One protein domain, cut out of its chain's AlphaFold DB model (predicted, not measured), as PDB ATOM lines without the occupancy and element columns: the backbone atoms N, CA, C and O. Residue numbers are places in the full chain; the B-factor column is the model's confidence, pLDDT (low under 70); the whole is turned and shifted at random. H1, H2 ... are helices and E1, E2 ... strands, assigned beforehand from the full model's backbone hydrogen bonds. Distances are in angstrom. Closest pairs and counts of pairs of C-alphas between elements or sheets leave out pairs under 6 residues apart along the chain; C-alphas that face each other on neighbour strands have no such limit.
ATOM      1  N   THR A  48     -30.590 -52.348  15.354       84.75
ATOM      2  CA  THR A  48     -31.255 -51.930  14.119       84.75
ATOM      3  C   THR A  48     -30.219 -51.409  13.118       84.75
ATOM      4  O   THR A  48     -29.131 -50.965  13.495       84.75
ATOM      5  N   ASN A  49     -30.566 -51.391  11.828       87.25
ATOM      6  CA  ASN A  49     -29.688 -50.833  10.793       87.25
ATOM      7  C   ASN A  49     -29.269 -49.382  11.100       87.25
ATOM      8  O   ASN A  49     -28.136 -48.996  10.831       87.25
ATOM      9  N   GLU A  50     -30.163 -48.591  11.699       87.00
ATOM     10  CA  GLU A  50     -29.887 -47.204  12.089       87.00
ATOM     11  C   GLU A  50     -28.913 -47.113  13.272       87.00
ATOM     12  O   GLU A  50     -28.017 -46.264  13.279       87.00
ATOM     13  N   GLN A  51     -29.047 -48.000  14.262       87.38
ATOM     14  CA  GLN A  51     -28.116 -48.082  15.389       87.38
ATOM     15  C   GLN A  51     -26.729 -48.530  14.919       87.38
ATOM     16  O   GLN A  51     -25.726 -47.926  15.300       87.38
ATOM     17  N   GLN A  52     -26.669 -49.526  14.032       87.81
ATOM     18  CA  GLN A  52     -25.416 -49.992  13.443       87.81
ATOM     19  C   GLN A  52     -24.743 -48.903  12.593       87.81
ATOM     20  O   GLN A  52     -23.534 -48.709  12.713       87.81
ATOM     21  N   ASP A  53     -25.495 -48.159  11.771       91.44
ATOM     22  CA  ASP A  53     -24.966 -47.021  11.000       91.44
ATOM     23  C   ASP A  53     -24.398 -45.936  11.923       91.44
ATOM     24  O   ASP A  53     -23.279 -45.460  11.725       91.44
ATOM     25  N   THR A  54     -25.140 -45.593  12.977       91.50
ATOM     26  CA  THR A  54     -24.710 -44.596  13.962       91.50
ATOM     27  C   THR A  54     -23.418 -45.027  14.652       91.50
ATOM     28  O   THR A  54     -22.467 -44.250  14.734       91.50
ATOM     29  N   LEU A  55     -23.343 -46.284  15.094       90.00
ATOM     30  CA  LEU A  55     -22.153 -46.840  15.728       90.00
ATOM     31  C   LEU A  55     -20.952 -46.851  14.766       90.00
ATOM     32  O   LEU A  55     -19.862 -46.423  15.142       90.00
ATOM     33  N   ASN A  56     -21.148 -47.252  13.509       91.25
ATOM     34  CA  ASN A  56     -20.092 -47.252  12.492       91.25
ATOM     35  C   ASN A  56     -19.554 -45.839  12.216       91.25
ATOM     36  O   ASN A  56     -18.342 -45.652  12.090       91.25
ATOM     37  N   LYS A  57     -20.431 -44.830  12.166       93.69
ATOM     38  CA  LYS A  57     -20.032 -43.424  12.005       93.69
ATOM     39  C   LYS A  57     -19.216 -42.918  13.187       93.69
ATOM     40  O   LYS A  57     -18.183 -42.287  12.970       93.69
ATOM     41  N   ILE A  58     -19.612 -43.252  14.415       93.06
ATOM     42  CA  ILE A  58     -18.847 -42.926  15.629       93.06
ATOM     43  C   ILE A  58     -17.443 -43.538  15.556       93.06
ATOM     44  O   ILE A  58     -16.455 -42.842  15.774       93.06
ATOM     45  N   VAL A  59     -17.331 -44.809  15.164       92.00
ATOM     46  CA  VAL A  59     -16.028 -45.467  14.988       92.00
ATOM     47  C   VAL A  59     -15.202 -44.813  13.878       92.00
ATOM     48  O   VAL A  59     -13.992 -44.652  14.034       92.00
ATOM     49  N   SER A  60     -15.829 -44.368  12.784       93.88
ATOM     50  CA  SER A  60     -15.129 -43.727  11.658       93.88
ATOM     51  C   SER A  60     -14.428 -42.413  12.031       93.88
ATOM     52  O   SER A  60     -13.397 -42.076  11.446       93.88
ATOM     53  N   VAL A  61     -14.950 -41.697  13.031       95.44
ATOM     54  CA  VAL A  61     -14.339 -40.477  13.585       95.44
ATOM     55  C   VAL A  61     -13.477 -40.758  14.819       95.44
ATOM     56  O   VAL A  61     -12.945 -39.829  15.424       95.44
ATOM     57  N   GLY A  62     -13.269 -42.037  15.141       91.50
ATOM     58  CA  GLY A  62     -12.428 -42.534  16.228       91.50
ATOM     59  C   GLY A  62     -11.094 -41.795  16.414       91.50
ATOM     60  O   GLY A  62     -10.802 -41.377  17.534       91.50
ATOM     61  N   PRO A  63     -10.303 -41.564  15.343       93.62
ATOM     62  CA  PRO A  63      -9.000 -40.893  15.435       93.62
ATOM     63  C   PRO A  63      -9.039 -39.439  15.932       93.62
ATOM     64  O   PRO A  63      -7.991 -38.863  16.222       93.62
ATOM     65  N   TYR A  64     -10.223 -38.828  15.995       94.12
ATOM     66  CA  TYR A  64     -10.416 -37.438  16.407       94.12
ATOM     67  C   TYR A  64     -10.934 -37.301  17.838       94.12
ATOM     68  O   TYR A  64     -11.063 -36.171  18.320       94.12
ATOM     69  N   PHE A  65     -11.226 -38.413  18.521       91.56
ATOM     70  CA  PHE A  65     -11.560 -38.377  19.938       91.56
ATOM     71  C   PHE A  65     -10.320 -38.144  20.794       91.56
ATOM     72  O   PHE A  65      -9.241 -38.671  20.521       91.56
ATOM     73  N   LYS A  66     -10.482 -37.343  21.848       87.62
ATOM     74  CA  LYS A  66      -9.437 -37.027  22.826       87.62
ATOM     75  C   LYS A  66     -10.026 -36.865  24.213       87.62
ATOM     76  O   LYS A  66     -11.104 -36.292  24.366       87.62
ATOM     77  N   TYR A  67      -9.266 -37.262  25.227       81.88
ATOM     78  CA  TYR A  67      -9.552 -36.857  26.598       81.88
ATOM     79  C   TYR A  67      -8.981 -35.465  26.882       81.88
ATOM     80  O   TYR A  67      -7.779 -35.233  26.750       81.88
ATOM     81  N   VAL A  68      -9.843 -34.544  27.309       81.62
ATOM     82  CA  VAL A  68      -9.477 -33.214  27.812       81.62
ATOM     83  C   VAL A  68     -10.117 -33.064  29.188       81.62
ATOM     84  O   VAL A  68     -11.330 -33.178  29.307       81.62
ATOM     85  N   ASN A  69      -9.316 -32.848  30.237       75.00
ATOM     86  CA  ASN A  69      -9.796 -32.784  31.630       75.00
ATOM     87  C   ASN A  69     -10.672 -33.991  32.026       75.00
ATOM     88  O   ASN A  69     -11.736 -33.830  32.616       75.00
ATOM     89  N   ASN A  70     -10.244 -35.199  31.645       69.44
ATOM     90  CA  ASN A  70     -10.960 -36.467  31.853       69.44
ATOM     91  C   ASN A  70     -12.319 -36.568  31.133       69.44
ATOM     92  O   ASN A  70     -13.025 -37.556  31.305       69.44
ATOM     93  N   GLN A  71     -12.672 -35.598  30.294       76.62
ATOM     94  CA  GLN A  71     -13.866 -35.639  29.465       76.62
ATOM     95  C   GLN A  71     -13.507 -36.083  28.050       76.62
ATOM     96  O   GLN A  71     -12.531 -35.603  27.465       76.62
ATOM     97  N   LEU A  72     -14.296 -37.004  27.500       84.38
ATOM     98  CA  LEU A  72     -14.186 -37.386  26.100       84.38
ATOM     99  C   LEU A  72     -14.686 -36.228  25.229       84.38
ATOM    100  O   LEU A  72     -15.794 -35.732  25.403       84.38
ATOM    101  N   THR A  73     -13.855 -35.794  24.294       88.06
ATOM    102  CA  THR A  73     -14.132 -34.697  23.361       88.06
ATOM    103  C   THR A  73     -13.767 -35.125  21.948       88.06
ATOM    104  O   THR A  73     -13.045 -36.104  21.763       88.06
ATOM    105  N   ILE A  74     -14.239 -34.387  20.944       93.44
ATOM    106  CA  ILE A  74     -13.883 -34.598  19.540       93.44
ATOM    107  C   ILE A  74     -13.293 -33.317  18.953       93.44
ATOM    108  O   ILE A  74     -13.763 -32.219  19.244       93.44
ATOM    109  N   THR A  75     -12.246 -33.438  18.135       93.81
ATOM    110  CA  THR A  75     -11.607 -32.264  17.514       93.81
ATOM    111  C   THR A  75     -12.324 -31.760  16.262       93.81
ATOM    112  O   THR A  75     -12.046 -30.646  15.825       93.81
ATOM    113  N   LEU A  76     -13.198 -32.574  15.665       94.38
ATOM    114  CA  LEU A  76     -13.991 -32.206  14.490       94.38
ATOM    115  C   LEU A  76     -15.156 -31.296  14.883       94.38
ATOM    116  O   LEU A  76     -15.809 -31.518  15.902       94.38
ATOM    117  N   ASN A  77     -15.456 -30.310  14.042       94.00
ATOM    118  CA  ASN A  77     -16.648 -29.480  14.203       94.00
ATOM    119  C   ASN A  77     -17.891 -30.112  13.547       94.00
ATOM    120  O   ASN A  77     -17.804 -31.058  12.764       94.00
ATOM    121  N   GLU A  78     -19.065 -29.551  13.840       94.50
ATOM    122  CA  GLU A  78     -20.353 -30.030  13.323       94.50
ATOM    123  C   GLU A  78     -20.392 -30.133  11.788       94.50
ATOM    124  O   GLU A  78     -20.876 -31.122  11.235       94.50
ATOM    125  N   SER A  79     -19.847 -29.137  11.083       94.81
ATOM    126  CA  SER A  79     -19.817 -29.136   9.618       94.81
ATOM    127  C   SER A  79     -18.954 -30.273   9.073       94.81
ATOM    128  O   SER A  79     -19.328 -30.896   8.084       94.81
ATOM    129  N   GLU A  80     -17.818 -30.574   9.701       96.06
ATOM    130  CA  GLU A  80     -16.973 -31.708   9.308       96.06
ATOM    131  C   GLU A  80     -17.690 -33.039   9.545       96.06
ATOM    132  O   GLU A  80     -17.731 -33.882   8.648       96.06
ATOM    133  N   LEU A  81     -18.332 -33.205  10.702       94.62
ATOM    134  CA  LEU A  81     -19.089 -34.416  11.030       94.62
ATOM    135  C   LEU A  81     -20.222 -34.672  10.028       94.62
ATOM    136  O   LEU A  81     -20.392 -35.793   9.549       94.62
ATOM    137  N   LYS A  82     -20.967 -33.635   9.644       95.06
ATOM    138  CA  LYS A  82     -22.118 -33.779   8.741       95.06
ATOM    139  C   LYS A  82     -21.694 -33.891   7.279       95.06
ATOM    140  O   LYS A  82     -22.167 -34.773   6.571       95.06
ATOM    141  N   ASN A  83     -20.763 -33.049   6.827       94.19
ATOM    142  CA  ASN A  83     -20.411 -32.966   5.407       94.19
ATOM    143  C   ASN A  83     -19.328 -33.966   4.984       94.19
ATOM    144  O   ASN A  83     -19.368 -34.446   3.854       94.19
ATOM    145  N   ALA A  84     -18.358 -34.271   5.853       93.12
ATOM    146  CA  ALA A  84     -17.271 -35.200   5.528       93.12
ATOM    147  C   ALA A  84     -17.547 -36.627   6.024       93.12
ATOM    148  O   ALA A  84     -17.163 -37.581   5.352       93.12
ATOM    149  N   TYR A  85     -18.238 -36.770   7.160       92.88
ATOM    150  CA  TYR A  85     -18.532 -38.071   7.781       92.88
ATOM    151  C   TYR A  85     -20.010 -38.483   7.698       92.88
ATOM    152  O   TYR A  85     -20.369 -39.586   8.109       92.88
ATOM    153  N   GLY A  86     -20.873 -37.640   7.124       95.38
ATOM    154  CA  GLY A  86     -22.254 -37.998   6.800       95.38
ATOM    155  C   GLY A  86     -23.167 -38.189   8.012       95.38
ATOM    156  O   GLY A  86     -24.155 -38.919   7.906       95.38
ATOM    157  N   PHE A  87     -22.846 -37.592   9.163       95.94
ATOM    158  CA  PHE A  87     -23.738 -37.607  10.322       95.94
ATOM    159  C   PHE A  87     -25.059 -36.899   9.982       95.94
ATOM    160  O   PHE A  87     -25.057 -35.784   9.460       95.94
ATOM    161  N   SER A  88     -26.191 -37.535  10.293       96.44
ATOM    162  CA  SER A  88     -27.486 -36.848  10.316       96.44
ATOM    163  C   SER A  88     -27.581 -35.911  11.527       96.44
ATOM    164  O   SER A  88     -26.786 -36.009  12.464       96.44
ATOM    165  N   GLU A  89     -28.599 -35.045  11.552       94.44
ATOM    166  CA  GLU A  89     -28.911 -34.226  12.737       94.44
ATOM    167  C   GLU A  89     -29.068 -35.086  13.996       94.44
ATOM    168  O   GLU A  89     -28.419 -34.836  15.006       94.44
ATOM    169  N   SER A  90     -29.868 -36.154  13.914       92.31
ATOM    170  CA  SER A  90     -30.116 -37.049  15.048       92.31
ATOM    171  C   SER A  90     -28.848 -37.760  15.524       92.31
ATOM    172  O   SER A  90     -28.657 -37.923  16.725       92.31
ATOM    173  N   GLN A  91     -27.961 -38.150  14.606       94.00
ATOM    174  CA  GLN A  91     -26.694 -38.802  14.940       94.00
ATOM    175  C   GLN A  91     -25.697 -37.834  15.568       94.00
ATOM    176  O   GLN A  91     -24.964 -38.218  16.477       94.00
ATOM    177  N   TYR A  92     -25.667 -36.586  15.103       93.81
ATOM    178  CA  TYR A  92     -24.852 -35.540  15.710       93.81
ATOM    179  C   TYR A  92     -25.330 -35.220  17.131       93.81
ATOM    180  O   TYR A  92     -24.519 -35.232  18.054       93.81
ATOM    181  N   THR A  93     -26.637 -35.021  17.334       92.69
ATOM    182  CA  THR A  93     -27.210 -34.821  18.674       92.69
ATOM    183  C   THR A  93     -26.922 -36.014  19.580       92.69
ATOM    184  O   THR A  93     -26.470 -35.832  20.704       92.69
ATOM    185  N   PHE A  94     -27.089 -37.241  19.078       91.00
ATOM    186  CA  PHE A  94     -26.752 -38.446  19.832       91.00
ATOM    187  C   PHE A  94     -25.270 -38.480  20.237       91.00
ATOM    188  O   PHE A  94     -24.957 -38.757  21.392       91.00
ATOM    189  N   LEU A  95     -24.351 -38.170  19.317       92.12
ATOM    190  CA  LEU A  95     -22.921 -38.090  19.621       92.12
ATOM    191  C   LEU A  95     -22.648 -37.059  20.728       92.12
ATOM    192  O   LEU A  95     -21.923 -37.357  21.675       92.12
ATOM    193  N   GLN A  96     -23.233 -35.868  20.631       90.56
ATOM    194  CA  GLN A  96     -23.001 -34.799  21.601       90.56
ATOM    195  C   GLN A  96     -23.574 -35.140  22.979       90.56
ATOM    196  O   GLN A  96     -22.855 -35.062  23.973       90.56
ATOM    197  N   ASP A  97     -24.830 -35.571  23.040       86.62
ATOM    198  CA  ASP A  97     -25.549 -35.722  24.305       86.62
ATOM    199  C   ASP A  97     -25.233 -37.052  24.992       86.62
ATOM    200  O   ASP A  97     -24.998 -37.094  26.199       86.62
ATOM    201  N   ALA A  98     -25.216 -38.148  24.231       83.56
ATOM    202  CA  ALA A  98     -25.091 -39.488  24.792       83.56
ATOM    203  C   ALA A  98     -23.646 -39.978  24.873       83.56
ATOM    204  O   ALA A  98     -23.335 -40.759  25.765       83.56
ATOM    205  N   VAL A  99     -22.768 -39.554  23.957       86.50
ATOM    206  CA  VAL A  99     -21.389 -40.070  23.885       86.50
ATOM    207  C   VAL A  99     -20.394 -39.107  24.529       86.50
ATOM    208  O   VAL A  99     -19.599 -39.521  25.371       86.50
ATOM    209  N   LEU A 100     -20.441 -37.826  24.158       86.69
ATOM    210  CA  LEU A 100     -19.518 -36.795  24.654       86.69
ATOM    211  C   LEU A 100     -20.016 -36.115  25.940       86.69
ATOM    212  O   LEU A 100     -19.216 -35.664  26.763       86.69
ATOM    213  N   GLY A 101     -21.336 -36.086  26.142       70.25
ATOM    214  CA  GLY A 101     -21.997 -35.508  27.315       70.25
ATOM    215  C   GLY A 101     -21.804 -36.294  28.614       70.25
ATOM    216  O   GLY A 101     -22.243 -35.843  29.672       70.25
ATOM    217  N   VAL A 102     -21.136 -37.451  28.573       66.94
ATOM    218  CA  VAL A 102     -20.884 -38.272  29.762       66.94
ATOM    219  C   VAL A 102     -19.684 -37.732  30.536       66.94
ATOM    220  O   VAL A 102     -18.527 -37.861  30.122       66.94
ATOM    221  N   THR A 103     -19.944 -37.156  31.708       55.69
ATOM    222  CA  THR A 103     -18.900 -36.792  32.671       55.69
ATOM    223  C   THR A 103     -18.332 -38.065  33.295       55.69
ATOM    224  O   THR A 103     -19.045 -38.809  33.967       55.69
ATOM    225  N   HIS A 104     -17.049 -38.333  33.064       55.25
ATOM    226  CA  HIS A 104     -16.364 -39.470  33.672       55.25
ATOM    227  C   HIS A 104     -15.929 -39.078  35.094       55.25
ATOM    228  O   HIS A 104     -15.529 -37.934  35.322       55.25
ATOM    229  N   ALA A 105     -16.044 -39.989  36.064       46.38
ATOM    230  CA  ALA A 105     -15.635 -39.713  37.442       46.38
ATOM    231  C   ALA A 105     -14.123 -39.422  37.525       46.38
ATOM    232  O   ALA A 105     -13.335 -39.990  36.772       46.38
ATOM    233  N   ASP A 125     -19.064 -63.900  34.223       62.69
ATOM    234  CA  ASP A 125     -20.116 -63.304  35.066       62.69
ATOM    235  C   ASP A 125     -20.448 -61.887  34.569       62.69
ATOM    236  O   ASP A 125     -20.503 -60.908  35.310       62.69
ATOM    237  N   GLY A 126     -20.515 -61.749  33.245       70.44
ATOM    238  CA  GLY A 126     -20.663 -60.475  32.553       70.44
ATOM    239  C   GLY A 126     -21.243 -60.657  31.156       70.44
ATOM    240  O   GLY A 126     -22.038 -61.565  30.907       70.44
ATOM    241  N   TRP A 127     -20.845 -59.790  30.230       71.19
ATOM    242  CA  TRP A 127     -21.252 -59.882  28.836       71.19
ATOM    243  C   TRP A 127     -20.188 -60.634  28.037       71.19
ATOM    244  O   TRP A 127     -19.063 -60.160  27.873       71.19
ATOM    245  N   TYR A 128     -20.539 -61.826  27.558       76.19
ATOM    246  CA  TYR A 128     -19.670 -62.593  26.676       76.19
ATOM    247  C   TYR A 128     -19.918 -62.202  25.221       76.19
ATOM    248  O   TYR A 128     -21.054 -62.217  24.751       76.19
ATOM    249  N   ILE A 129     -18.840 -61.896  24.508       73.50
ATOM    250  CA  ILE A 129     -18.855 -61.608  23.079       73.50
ATOM    251  C   ILE A 129     -18.080 -62.721  22.380       73.50
ATOM    252  O   ILE A 129     -16.895 -62.931  22.651       73.50
ATOM    253  N   SER A 130     -18.751 -63.444  21.484       72.75
ATOM    254  CA  SER A 130     -18.130 -64.534  20.732       72.75
ATOM    255  C   SER A 130     -17.099 -64.009  19.724       72.75
ATOM    256  O   SER A 130     -17.155 -62.855  19.300       72.75
ATOM    257  N   TYR A 131     -16.173 -64.866  19.285       77.12
ATOM    258  CA  TYR A 131     -15.239 -64.507  18.210       77.12
ATOM    259  C   TYR A 131     -15.979 -64.060  16.937       77.12
ATOM    260  O   TYR A 131     -15.639 -63.032  16.359       77.12
ATOM    261  N   SER A 132     -17.041 -64.776  16.549       74.88
ATOM    262  CA  SER A 132     -17.879 -64.404  15.405       74.88
ATOM    263  C   SER A 132     -18.485 -63.009  15.555       74.88
ATOM    264  O   SER A 132     -18.480 -62.250  14.586       74.88
ATOM    265  N   ASP A 133     -18.924 -62.631  16.759       73.56
ATOM    266  CA  ASP A 133     -19.482 -61.299  17.014       73.56
ATOM    267  C   ASP A 133     -18.414 -60.202  17.004       73.56
ATOM    268  O   ASP A 133     -18.697 -59.078  16.584       73.56
ATOM    269  N   LEU A 134     -17.181 -60.527  17.412       73.75
ATOM    270  CA  LEU A 134     -16.031 -59.622  17.336       73.75
ATOM    271  C   LEU A 134     -15.566 -59.373  15.896       73.75
ATOM    272  O   LEU A 134     -15.000 -58.308  15.638       73.75
ATOM    273  N   THR A 135     -15.774 -60.328  14.979       73.62
ATOM    274  CA  THR A 135     -15.275 -60.249  13.592       73.62
ATOM    275  C   THR A 135     -16.321 -59.911  12.540       73.62
ATOM    276  O   THR A 135     -15.986 -59.264  11.552       73.62
ATOM    277  N   ILE A 136     -17.566 -60.364  12.703       66.12
ATOM    278  CA  ILE A 136     -18.627 -60.238  11.685       66.12
ATOM    279  C   ILE A 136     -19.975 -59.822  12.323       66.12
ATOM    280  O   ILE A 136     -20.968 -59.663  11.621       66.12
ATOM    281  N   GLY A 137     -20.030 -59.591  13.641       67.25
ATOM    282  CA  GLY A 137     -21.254 -59.192  14.346       67.25
ATOM    283  C   GLY A 137     -21.219 -57.786  14.943       67.25
ATOM    284  O   GLY A 137     -20.395 -56.941  14.599       67.25
ATOM    285  N   ILE A 138     -22.133 -57.533  15.873       64.94
ATOM    286  CA  ILE A 138     -22.379 -56.219  16.494       64.94
ATOM    287  C   ILE A 138     -21.200 -55.647  17.291       64.94
ATOM    288  O   ILE A 138     -21.094 -54.433  17.464       64.94
ATOM    289  N   ALA A 139     -20.278 -56.498  17.741       72.56
ATOM    290  CA  ALA A 139     -19.088 -56.065  18.463       72.56
ATOM    291  C   ALA A 139     -17.909 -55.727  17.538       72.56
ATOM    292  O   ALA A 139     -16.880 -55.254  18.018       72.56
ATOM    293  N   THR A 140     -18.051 -55.893  16.219       79.94
ATOM    294  CA  THR A 140     -17.031 -55.476  15.241       79.94
ATOM    295  C   THR A 140     -16.668 -54.012  15.380       79.94
ATOM    296  O   THR A 140     -15.491 -53.672  15.381       79.94
ATOM    297  N   ALA A 141     -17.657 -53.141  15.574       83.19
ATOM    298  CA  ALA A 141     -17.418 -51.725  15.800       83.19
ATOM    299  C   ALA A 141     -16.563 -51.478  17.057       83.19
ATOM    300  O   ALA A 141     -15.657 -50.649  17.026       83.19
ATOM    301  N   VAL A 142     -16.775 -52.247  18.132       83.38
ATOM    302  CA  VAL A 142     -15.949 -52.202  19.354       83.38
ATOM    303  C   VAL A 142     -14.531 -52.685  19.070       83.38
ATOM    304  O   VAL A 142     -13.573 -52.055  19.504       83.38
ATOM    305  N   THR A 143     -14.379 -53.768  18.306       84.00
ATOM    306  CA  THR A 143     -13.075 -54.288  17.874       84.00
ATOM    307  C   THR A 143     -12.307 -53.266  17.040       84.00
ATOM    308  O   THR A 143     -11.122 -53.031  17.279       84.00
ATOM    309  N   VAL A 144     -12.969 -52.635  16.070       86.31
ATOM    310  CA  VAL A 144     -12.360 -51.604  15.223       86.31
ATOM    311  C   VAL A 144     -11.977 -50.397  16.074       86.31
ATOM    312  O   VAL A 144     -10.852 -49.916  15.974       86.31
ATOM    313  N   ALA A 145     -12.860 -49.957  16.971       87.12
ATOM    314  CA  ALA A 145     -12.584 -48.873  17.903       87.12
ATOM    315  C   ALA A 145     -11.390 -49.178  18.823       87.12
ATOM    316  O   ALA A 145     -10.516 -48.331  18.986       87.12
ATOM    317  N   ALA A 146     -11.295 -50.404  19.347       85.88
ATOM    318  CA  ALA A 146     -10.147 -50.881  20.115       85.88
ATOM    319  C   ALA A 146      -8.839 -50.824  19.307       85.88
ATOM    320  O   ALA A 146      -7.800 -50.456  19.850       85.88
ATOM    321  N   GLY A 147      -8.888 -51.149  18.013       83.50
ATOM    322  CA  GLY A 147      -7.742 -51.023  17.111       83.50
ATOM    323  C   GLY A 147      -7.332 -49.573  16.819       83.50
ATOM    324  O   GLY A 147      -6.167 -49.330  16.512       83.50
ATOM    325  N   ILE A 148      -8.261 -48.618  16.927       88.31
ATOM    326  CA  ILE A 148      -7.986 -47.182  16.766       88.31
ATOM    327  C   ILE A 148      -7.344 -46.612  18.035       88.31
ATOM    328  O   ILE A 148      -6.344 -45.901  17.947       88.31
ATOM    329  N   GLY A 149      -7.910 -46.908  19.207       84.19
ATOM    330  CA  GLY A 149      -7.395 -46.423  20.485       84.19
ATOM    331  C   GLY A 149      -8.427 -46.429  21.619       84.19
ATOM    332  O   GLY A 149      -9.615 -46.677  21.392       84.19
ATOM    333  N   PRO A 150      -7.993 -46.148  22.861       81.44
ATOM    334  CA  PRO A 150      -8.862 -46.173  24.037       81.44
ATOM    335  C   PRO A 150      -9.986 -45.129  23.984       81.44
ATOM    336  O   PRO A 150     -11.075 -45.396  24.483       81.44
ATOM    337  N   GLU A 151      -9.768 -43.973  23.354       86.44
ATOM    338  CA  GLU A 151     -10.771 -42.914  23.199       86.44
ATOM    339  C   GLU A 151     -11.897 -43.332  22.248       86.44
ATOM    340  O   GLU A 151     -13.078 -43.163  22.553       86.44
ATOM    341  N   ALA A 152     -11.537 -43.928  21.109       89.00
ATOM    342  CA  ALA A 152     -12.506 -44.471  20.163       89.00
ATOM    343  C   ALA A 152     -13.289 -45.630  20.787       89.00
ATOM    344  O   ALA A 152     -14.507 -45.719  20.617       89.00
ATOM    345  N   LEU A 153     -12.603 -46.497  21.541       86.62
ATOM    346  CA  LEU A 153     -13.236 -47.589  22.275       86.62
ATOM    347  C   LEU A 153     -14.240 -47.071  23.310       86.62
ATOM    348  O   LEU A 153     -15.338 -47.618  23.403       86.62
ATOM    349  N   ALA A 154     -13.900 -46.004  24.042       84.31
ATOM    350  CA  ALA A 154     -14.821 -45.343  24.964       84.31
ATOM    351  C   ALA A 154     -16.088 -44.884  24.240       84.31
ATOM    352  O   ALA A 154     -17.193 -45.228  24.648       84.31
ATOM    353  N   ALA A 155     -15.921 -44.160  23.127       88.00
ATOM    354  CA  ALA A 155     -17.035 -43.639  22.345       88.00
ATOM    355  C   ALA A 155     -17.963 -44.762  21.855       88.00
ATOM    356  O   ALA A 155     -19.184 -44.667  21.984       88.00
ATOM    357  N   ALA A 156     -17.382 -45.844  21.328       88.94
ATOM    358  CA  ALA A 156     -18.128 -46.990  20.824       88.94
ATOM    359  C   ALA A 156     -18.884 -47.732  21.939       88.94
ATOM    360  O   ALA A 156     -20.053 -48.070  21.760       88.94
ATOM    361  N   LEU A 157     -18.247 -47.960  23.094       84.56
ATOM    362  CA  LEU A 157     -18.883 -48.616  24.242       84.56
ATOM    363  C   LEU A 157     -19.991 -47.754  24.852       84.56
ATOM    364  O   LEU A 157     -21.051 -48.289  25.164       84.56
ATOM    365  N   THR A 158     -19.798 -46.438  24.967       84.81
ATOM    366  CA  THR A 158     -20.857 -45.528  25.428       84.81
ATOM    367  C   THR A 158     -22.041 -45.552  24.473       84.81
ATOM    368  O   THR A 158     -23.173 -45.746  24.907       84.81
ATOM    369  N   ALA A 159     -21.782 -45.433  23.167       86.62
ATOM    370  CA  ALA A 159     -22.822 -45.465  22.146       86.62
ATOM    371  C   ALA A 159     -23.627 -46.771  22.192       86.62
ATOM    372  O   ALA A 159     -24.856 -46.739  22.238       86.62
ATOM    373  N   LEU A 160     -22.943 -47.917  22.254       83.38
ATOM    374  CA  LEU A 160     -23.578 -49.223  22.440       83.38
ATOM    375  C   LEU A 160     -24.372 -49.298  23.742       83.38
ATOM    376  O   LEU A 160     -25.503 -49.781  23.742       83.38
ATOM    377  N   GLY A 161     -23.802 -48.786  24.834       78.88
ATOM    378  CA  GLY A 161     -24.442 -48.696  26.141       78.88
ATOM    379  C   GLY A 161     -25.804 -48.017  26.073       78.88
ATOM    380  O   GLY A 161     -26.802 -48.566  26.541       78.88
ATOM    381  N   THR A 162     -25.848 -46.855  25.421       81.19
ATOM    382  CA  THR A 162     -27.069 -46.066  25.240       81.19
ATOM    383  C   THR A 162     -28.059 -46.719  24.275       81.19
ATOM    384  O   THR A 162     -29.263 -46.651  24.510       81.19
ATOM    385  N   MET A 163     -27.588 -47.351  23.194       82.56
ATOM    386  CA  MET A 163     -28.459 -47.928  22.159       82.56
ATOM    387  C   MET A 163     -29.145 -49.224  22.593       82.56
ATOM    388  O   MET A 163     -30.293 -49.462  22.224       82.56
ATOM    389  N   VAL A 164     -28.431 -50.080  23.326       72.25
ATOM    390  CA  VAL A 164     -28.854 -51.466  23.567       72.25
ATOM    391  C   VAL A 164     -29.680 -51.605  24.843       72.25
ATOM    392  O   VAL A 164     -30.546 -52.474  24.927       72.25
ATOM    393  N   GLY A 165     -29.445 -50.746  25.840       64.69
ATOM    394  CA  GLY A 165     -30.088 -50.869  27.146       64.69
ATOM    395  C   GLY A 165     -29.883 -52.252  27.793       64.69
ATOM    396  O   GLY A 165     -29.036 -53.054  27.388       64.69
ATOM    397  N   GLY A 166     -30.643 -52.538  28.852       63.38
ATOM    398  CA  GLY A 166     -30.592 -53.832  29.539       63.38
ATOM    399  C   GLY A 166     -29.223 -54.169  30.162       63.38
ATOM    400  O   GLY A 166     -28.396 -53.280  30.387       63.38
ATOM    401  N   PRO A 167     -28.961 -55.453  30.474       61.75
ATOM    402  CA  PRO A 167     -27.731 -55.870  31.150       61.75
ATOM    403  C   PRO A 167     -26.458 -55.548  30.357       61.75
ATOM    404  O   PRO A 167     -25.481 -55.075  30.931       61.75
ATOM    405  N   ALA A 168     -26.480 -55.736  29.032       61.97
ATOM    406  CA  ALA A 168     -25.325 -55.450  28.184       61.97
ATOM    407  C   ALA A 168     -25.051 -53.946  28.057       61.97
ATOM    408  O   ALA A 168     -23.901 -53.525  28.184       61.97
ATOM    409  N   GLY A 169     -26.100 -53.126  27.894       62.53
ATOM    410  CA  GLY A 169     -25.951 -51.673  27.855       62.53
ATOM    411  C   GLY A 169     -25.458 -51.096  29.187       62.53
ATOM    412  O   GLY A 169     -24.604 -50.211  29.211       62.53
ATOM    413  N   THR A 170     -25.911 -51.678  30.303       65.00
ATOM    414  CA  THR A 170     -25.442 -51.331  31.654       65.00
ATOM    415  C   THR A 170     -23.955 -51.648  31.828       65.00
ATOM    416  O   THR A 170     -23.203 -50.805  32.309       65.00
ATOM    417  N   ILE A 171     -23.501 -52.829  31.388       64.56
ATOM    418  CA  ILE A 171     -22.079 -53.207  31.437       64.56
ATOM    419  C   ILE A 171     -21.237 -52.251  30.587       64.56
ATOM    420  O   ILE A 171     -20.241 -51.726  31.080       64.56
ATOM    421  N   ALA A 172     -21.649 -51.970  29.348       66.19
ATOM    422  CA  ALA A 172     -20.925 -51.059  28.464       66.19
ATOM    423  C   ALA A 172     -20.810 -49.637  29.053       66.19
ATOM    424  O   ALA A 172     -19.719 -49.068  29.061       66.19
ATOM    425  N   GLY A 173     -21.889 -49.104  29.638       62.34
ATOM    426  CA  GLY A 173     -21.872 -47.801  30.313       62.34
ATOM    427  C   GLY A 173     -20.995 -47.767  31.574       62.34
ATOM    428  O   GLY A 173     -20.300 -46.779  31.833       62.34
ATOM    429  N   ILE A 174     -20.964 -48.856  32.350       62.50
ATOM    430  CA  ILE A 174     -20.113 -48.960  33.548       62.50
ATOM    431  C   ILE A 174     -18.628 -49.024  33.171       62.50
ATOM    432  O   ILE A 174     -17.805 -48.373  33.815       62.50
ATOM    433  N   LEU A 175     -18.270 -49.754  32.110       65.06
ATOM    434  CA  LEU A 175     -16.876 -49.872  31.661       65.06
ATOM    435  C   LEU A 175     -16.267 -48.516  31.283       65.06
ATOM    436  O   LEU A 175     -15.082 -48.292  31.529       65.06
ATOM    437  N   VAL A 176     -17.072 -47.608  30.724       64.62
ATOM    438  CA  VAL A 176     -16.612 -46.268  30.341       64.62
ATOM    439  C   VAL A 176     -16.554 -45.321  31.544       64.62
ATOM    440  O   VAL A 176     -15.584 -44.582  31.700       64.62
ATOM    441  N   SER A 177     -17.545 -45.372  32.437       56.69
ATOM    442  CA  SER A 177     -17.654 -44.440  33.571       56.69
ATOM    443  C   SER A 177     -16.736 -44.755  34.760       56.69
ATOM    444  O   SER A 177     -16.370 -43.836  35.492       56.69
ATOM    445  N   ALA A 178     -16.353 -46.021  34.968       50.69
ATOM    446  CA  ALA A 178     -15.731 -46.457  36.220       50.69
ATOM    447  C   ALA A 178     -14.200 -46.635  36.187       50.69
ATOM    448  O   ALA A 178     -13.606 -46.790  37.256       50.69
ATOM    449  N   VAL A 179     -13.549 -46.681  35.013       54.72
ATOM    450  CA  VAL A 179     -12.213 -47.318  34.937       54.72
ATOM    451  C   VAL A 179     -11.111 -46.518  34.218       54.72
ATOM    452  O   VAL A 179      -9.938 -46.889  34.290       54.72
ATOM    453  N   GLY A 180     -11.430 -45.365  33.624       59.81
ATOM    454  CA  GLY A 180     -10.441 -44.433  33.062       59.81
ATOM    455  C   GLY A 180      -9.665 -44.957  31.838       59.81
ATOM    456  O   GLY A 180      -9.734 -46.126  31.454       59.81
ATOM    457  N   ALA A 181      -8.882 -44.073  31.210       64.25
ATOM    458  CA  ALA A 181      -8.205 -44.349  29.935       64.25
ATOM    459  C   ALA A 181      -7.226 -45.544  29.984       64.25
ATOM    460  O   ALA A 181      -7.091 -46.279  29.006       64.25
ATOM    461  N   ALA A 182      -6.572 -45.783  31.128       64.88
ATOM    462  CA  ALA A 182      -5.624 -46.888  31.294       64.88
ATOM    463  C   ALA A 182      -6.299 -48.267  31.212       64.88
ATOM    464  O   ALA A 182      -5.744 -49.204  30.635       64.88
ATOM    465  N   TYR A 183      -7.513 -48.396  31.749       71.25
ATOM    466  CA  TYR A 183      -8.276 -49.629  31.616       71.25
ATOM    467  C   TYR A 183      -8.768 -49.836  30.195       71.25
ATOM    468  O   TYR A 183      -8.640 -50.940  29.676       71.25
ATOM    469  N   LEU A 184      -9.270 -48.783  29.550       74.38
ATOM    470  CA  LEU A 184      -9.707 -48.862  28.158       74.38
ATOM    471  C   LEU A 184      -8.554 -49.256  27.231       74.38
ATOM    472  O   LEU A 184      -8.756 -50.058  26.327       74.38
ATOM    473  N   ALA A 185      -7.330 -48.801  27.504       73.12
ATOM    474  CA  ALA A 185      -6.145 -49.249  26.773       73.12
ATOM    475  C   ALA A 185      -5.866 -50.751  26.986       73.12
ATOM    476  O   ALA A 185      -5.587 -51.479  26.031       73.12
ATOM    477  N   ASN A 186      -5.986 -51.244  28.224       72.56
ATOM    478  CA  ASN A 186      -5.837 -52.671  28.518       72.56
ATOM    479  C   ASN A 186      -6.973 -53.516  27.912       72.56
ATOM    480  O   ASN A 186      -6.743 -54.637  27.458       72.56
ATOM    481  N   LEU A 187      -8.198 -52.993  27.890       75.25
ATOM    482  CA  LEU A 187      -9.355 -53.640  27.281       75.25
ATOM    483  C   LEU A 187      -9.210 -53.698  25.759       75.25
ATOM    484  O   LEU A 187      -9.420 -54.759  25.177       75.25
ATOM    485  N   ALA A 188      -8.777 -52.605  25.128       79.69
ATOM    486  CA  ALA A 188      -8.488 -52.562  23.701       79.69
ATOM    487  C   ALA A 188      -7.490 -53.659  23.313       79.69
ATOM    488  O   ALA A 188      -7.756 -54.464  22.423       79.69
ATOM    489  N   LEU A 189      -6.394 -53.773  24.069       77.19
ATOM    490  CA  LEU A 189      -5.387 -54.808  23.857       77.19
ATOM    491  C   LEU A 189      -5.950 -56.227  24.029       77.19
ATOM    492  O   LEU A 189      -5.584 -57.129  23.276       77.19
ATOM    493  N   GLN A 190      -6.828 -56.444  25.010       76.88
ATOM    494  CA  GLN A 190      -7.484 -57.739  25.210       76.88
ATOM    495  C   GLN A 190      -8.413 -58.095  24.051       76.88
ATOM    496  O   GLN A 190      -8.356 -59.226  23.576       76.88
ATOM    497  N   ILE A 191      -9.204 -57.142  23.554       79.31
ATOM    498  CA  ILE A 191     -10.078 -57.340  22.392       79.31
ATOM    499  C   ILE A 191      -9.237 -57.685  21.157       79.31
ATOM    500  O   ILE A 191      -9.497 -58.689  20.496       79.31
ATOM    501  N   THR A 192      -8.168 -56.928  20.889       79.56
ATOM    502  CA  THR A 192      -7.259 -57.206  19.768       79.56
ATOM    503  C   THR A 192      -6.630 -58.596  19.875       79.56
ATOM    504  O   THR A 192      -6.563 -59.323  18.886       79.56
ATOM    505  N   ARG A 193      -6.192 -59.003  21.074       75.69
ATOM    506  CA  ARG A 193      -5.629 -60.343  21.312       75.69
ATOM    507  C   ARG A 193      -6.668 -61.449  21.151       75.69
ATOM    508  O   ARG A 193      -6.340 -62.491  20.589       75.69
ATOM    509  N   ALA A 194      -7.895 -61.242  21.625       74.75
ATOM    510  CA  ALA A 194      -8.981 -62.207  21.478       74.75
ATOM    511  C   ALA A 194      -9.256 -62.478  19.991       74.75
ATOM    512  O   ALA A 194      -9.222 -63.628  19.560       74.75
ATOM    513  N   VAL A 195      -9.358 -61.422  19.180       78.88
ATOM    514  CA  VAL A 195      -9.525 -61.547  17.724       78.88
ATOM    515  C   VAL A 195      -8.319 -62.217  17.069       78.88
ATOM    516  O   VAL A 195      -8.489 -63.154  16.296       78.88
ATOM    517  N   ALA A 196      -7.094 -61.816  17.420       76.38
ATOM    518  CA  ALA A 196      -5.882 -62.423  16.863       76.38
ATOM    519  C   ALA A 196      -5.724 -63.917  17.207       76.38
ATOM    520  O   ALA A 196      -5.014 -64.633  16.507       76.38
ATOM    521  N   THR A 197      -6.368 -64.389  18.279       75.38
ATOM    522  CA  THR A 197      -6.300 -65.785  18.742       75.38
ATOM    523  C   THR A 197      -7.552 -66.601  18.422       75.38
ATOM    524  O   THR A 197      -7.624 -67.760  18.821       75.38
ATOM    525  N   GLY A 198      -8.532 -66.039  17.704       74.69
ATOM    526  CA  GLY A 198      -9.770 -66.751  17.373       74.69
ATOM    527  C   GLY A 198     -10.713 -66.955  18.564       74.69
ATOM    528  O   GLY A 198     -11.535 -67.869  18.545       74.69
ATOM    529  N   LYS A 199     -10.583 -66.148  19.625       74.50
ATOM    530  CA  LYS A 199     -11.309 -66.303  20.893       74.50
ATOM    531  C   LYS A 199     -12.374 -65.229  21.086       74.50
ATOM    532  O   LYS A 199     -12.241 -64.108  20.600       74.50
ATOM    533  N   GLY A 200     -13.416 -65.573  21.842       70.31
ATOM    534  CA  GLY A 200     -14.337 -64.588  22.407       70.31
ATOM    535  C   GLY A 200     -13.727 -63.854  23.603       70.31
ATOM    536  O   GLY A 200     -12.690 -64.252  24.138       70.31
ATOM    537  N   ILE A 201     -14.388 -62.786  24.041       74.50
ATOM    538  CA  ILE A 201     -13.998 -62.003  25.217       74.50
ATOM    539  C   ILE A 201     -15.164 -61.907  26.200       74.50
ATOM    540  O   ILE A 201     -16.312 -61.707  25.812       74.50
ATOM    541  N   CYS A 202     -14.866 -62.036  27.492       75.56
ATOM    542  CA  CYS A 202     -15.809 -61.723  28.558       75.56
ATOM    543  C   CYS A 202     -15.568 -60.294  29.046       75.56
ATOM    544  O   CYS A 202     -14.529 -59.999  29.638       75.56
ATOM    545  N   LEU A 203     -16.554 -59.426  28.853       72.50
ATOM    546  CA  LEU A 203     -16.604 -58.103  29.455       72.50
ATOM    547  C   LEU A 203     -17.256 -58.214  30.832       72.50
ATOM    548  O   LEU A 203     -18.461 -58.432  30.947       72.50
ATOM    549  N   THR A 204     -16.461 -58.073  31.887       62.88
ATOM    550  CA  THR A 204     -16.956 -58.091  33.267       62.88
ATOM    551  C   THR A 204     -16.732 -56.745  33.938       62.88
ATOM    552  O   THR A 204     -15.698 -56.098  33.752       62.88
ATOM    553  N   ILE A 205     -17.703 -56.343  34.752       59.12
ATOM    554  CA  ILE A 205     -17.512 -55.304  35.751       59.12
ATOM    555  C   ILE A 205     -16.824 -56.011  36.914       59.12
ATOM    556  O   ILE A 205     -17.491 -56.576  37.778       59.12
TER     557      ILE A 205
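Overview. This is residues 48 to 105 and 125 to 205 of the 214 residues of an uncharacterized protein of Bifidobacterium sp. WCA-178-WT-4B (UniProt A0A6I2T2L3). A rounded helical body is built round H6, which runs through the middle, with H1, H5 and H7 lying nearly along it; H8 crosses its first turns on one side, and H3 crosses it steeply on the other. The small strand hairpin E1 and E2 packs on residues 150 to 155 of H6 at the same end of the body as H3 and the outlying short helix H2, while the pair E3 and E4 lies at the opposite end with H4, close to H7 and H8. The printed part has 139 residues, with eight named helices and four named strands in the order H1, E1, E2, H2, H3, E3, H4, H5, H6, H7, H8, E4; both two-stranded sheets, E1 - E2 and E3 - E4, are antiparallel. The class is mostly helix, and the whole is compact, with a radius of gyration of the C-alphas of 14.0 A and spans of 40 by 32 by 27 A.

Arrangement. H1, residues 49 to 60, touches H6, residues 150 to 164, at a shallow tilt of 12 degrees, opposite ways; their closest C-alphas, of Val 59 and Ala 152, are 6.3 A apart. With its residues 55 to 59 alone, H1 also touches H5, residues 140 to 148, closest at the C-alphas of Val 59 and Ala 145, 5.7 A. E1, residues 65 to 68, and E2, residues 71 to 74, form an antiparallel hairpin, with N 66 and O 73 2.8 A apart, within hydrogen-bond range. The closest C-alphas of E1 and H6, those of Phe 65 and Glu 151, are 5.6 A apart. H2, residues 78 to 83, and H3, residues 89 to 100, are a helical hairpin at a steep tilt of 44 degrees, closest at the C-alphas of Glu 78 and Tyr 92, 7.5 A. With its residues 95 to 100 alone, H3 touches H6 at a steep tilt of 65 degrees; the closest C-alphas, of Val 99 and Thr 158, are 5.7 A apart. E3, residues 127 to 129, is the antiparallel neighbour of E4, residues 201 to 203, with N 129 and O 201 2.9 A apart, within hydrogen-bond range. H4, residues 131 to 135, and H5 touch only at the corner, closest at the C-alphas of Leu 134 and Thr 140, 4.8 A. H6 is the hub, touching five helices, and forms helical hairpins with H5 and with H7, residues 166 to 178; the C-alphas of Gly 161 and Gly 169, the closest of H6 and H7, are 3.8 A apart. H8, residues 180 to 196, is about perpendicular to H6, at 84 degrees, and touches it closest at the C-alphas of Pro 150 and Ala 185, 4.9 A. Every O i to N i+4 pair is within hydrogen-bond range in H1, H2, H4, H5, H6, H7 and H8; in H3 it is 7 of 8.

Along the chain. H1 begins at C-alpha 49, (-29.688, -50.833, 10.793), and is 16.2 A long; E1 is 9.6 A, E2 10.0 A, H2 8.4 A and H3 15.4 A. E3 is 6.5 A, H4 6.3 A, H5 12.4 A, H6 20.7 A, H7 17.9 A and H8 24.6 A. H6 begins at C-alpha 150, (-8.862, -46.173, 24.037). E4, 6.3 A, ends at C-alpha 203, (-16.604, -58.103, 29.455).

Size, cuts and confidence. The two C-alphas farthest apart, of Ser 79 and Asp 125, are 42.6 A apart. Residues 106 to 124 are not printed, and C-alphas 105 and 125 stand 24.1 A apart across this cut, in the link from H3 to E3. The links that are printed whole are tight. The mean pLDDT of the printed part is 79.7, and 29 residues are under 70, among them residues 165 to 182.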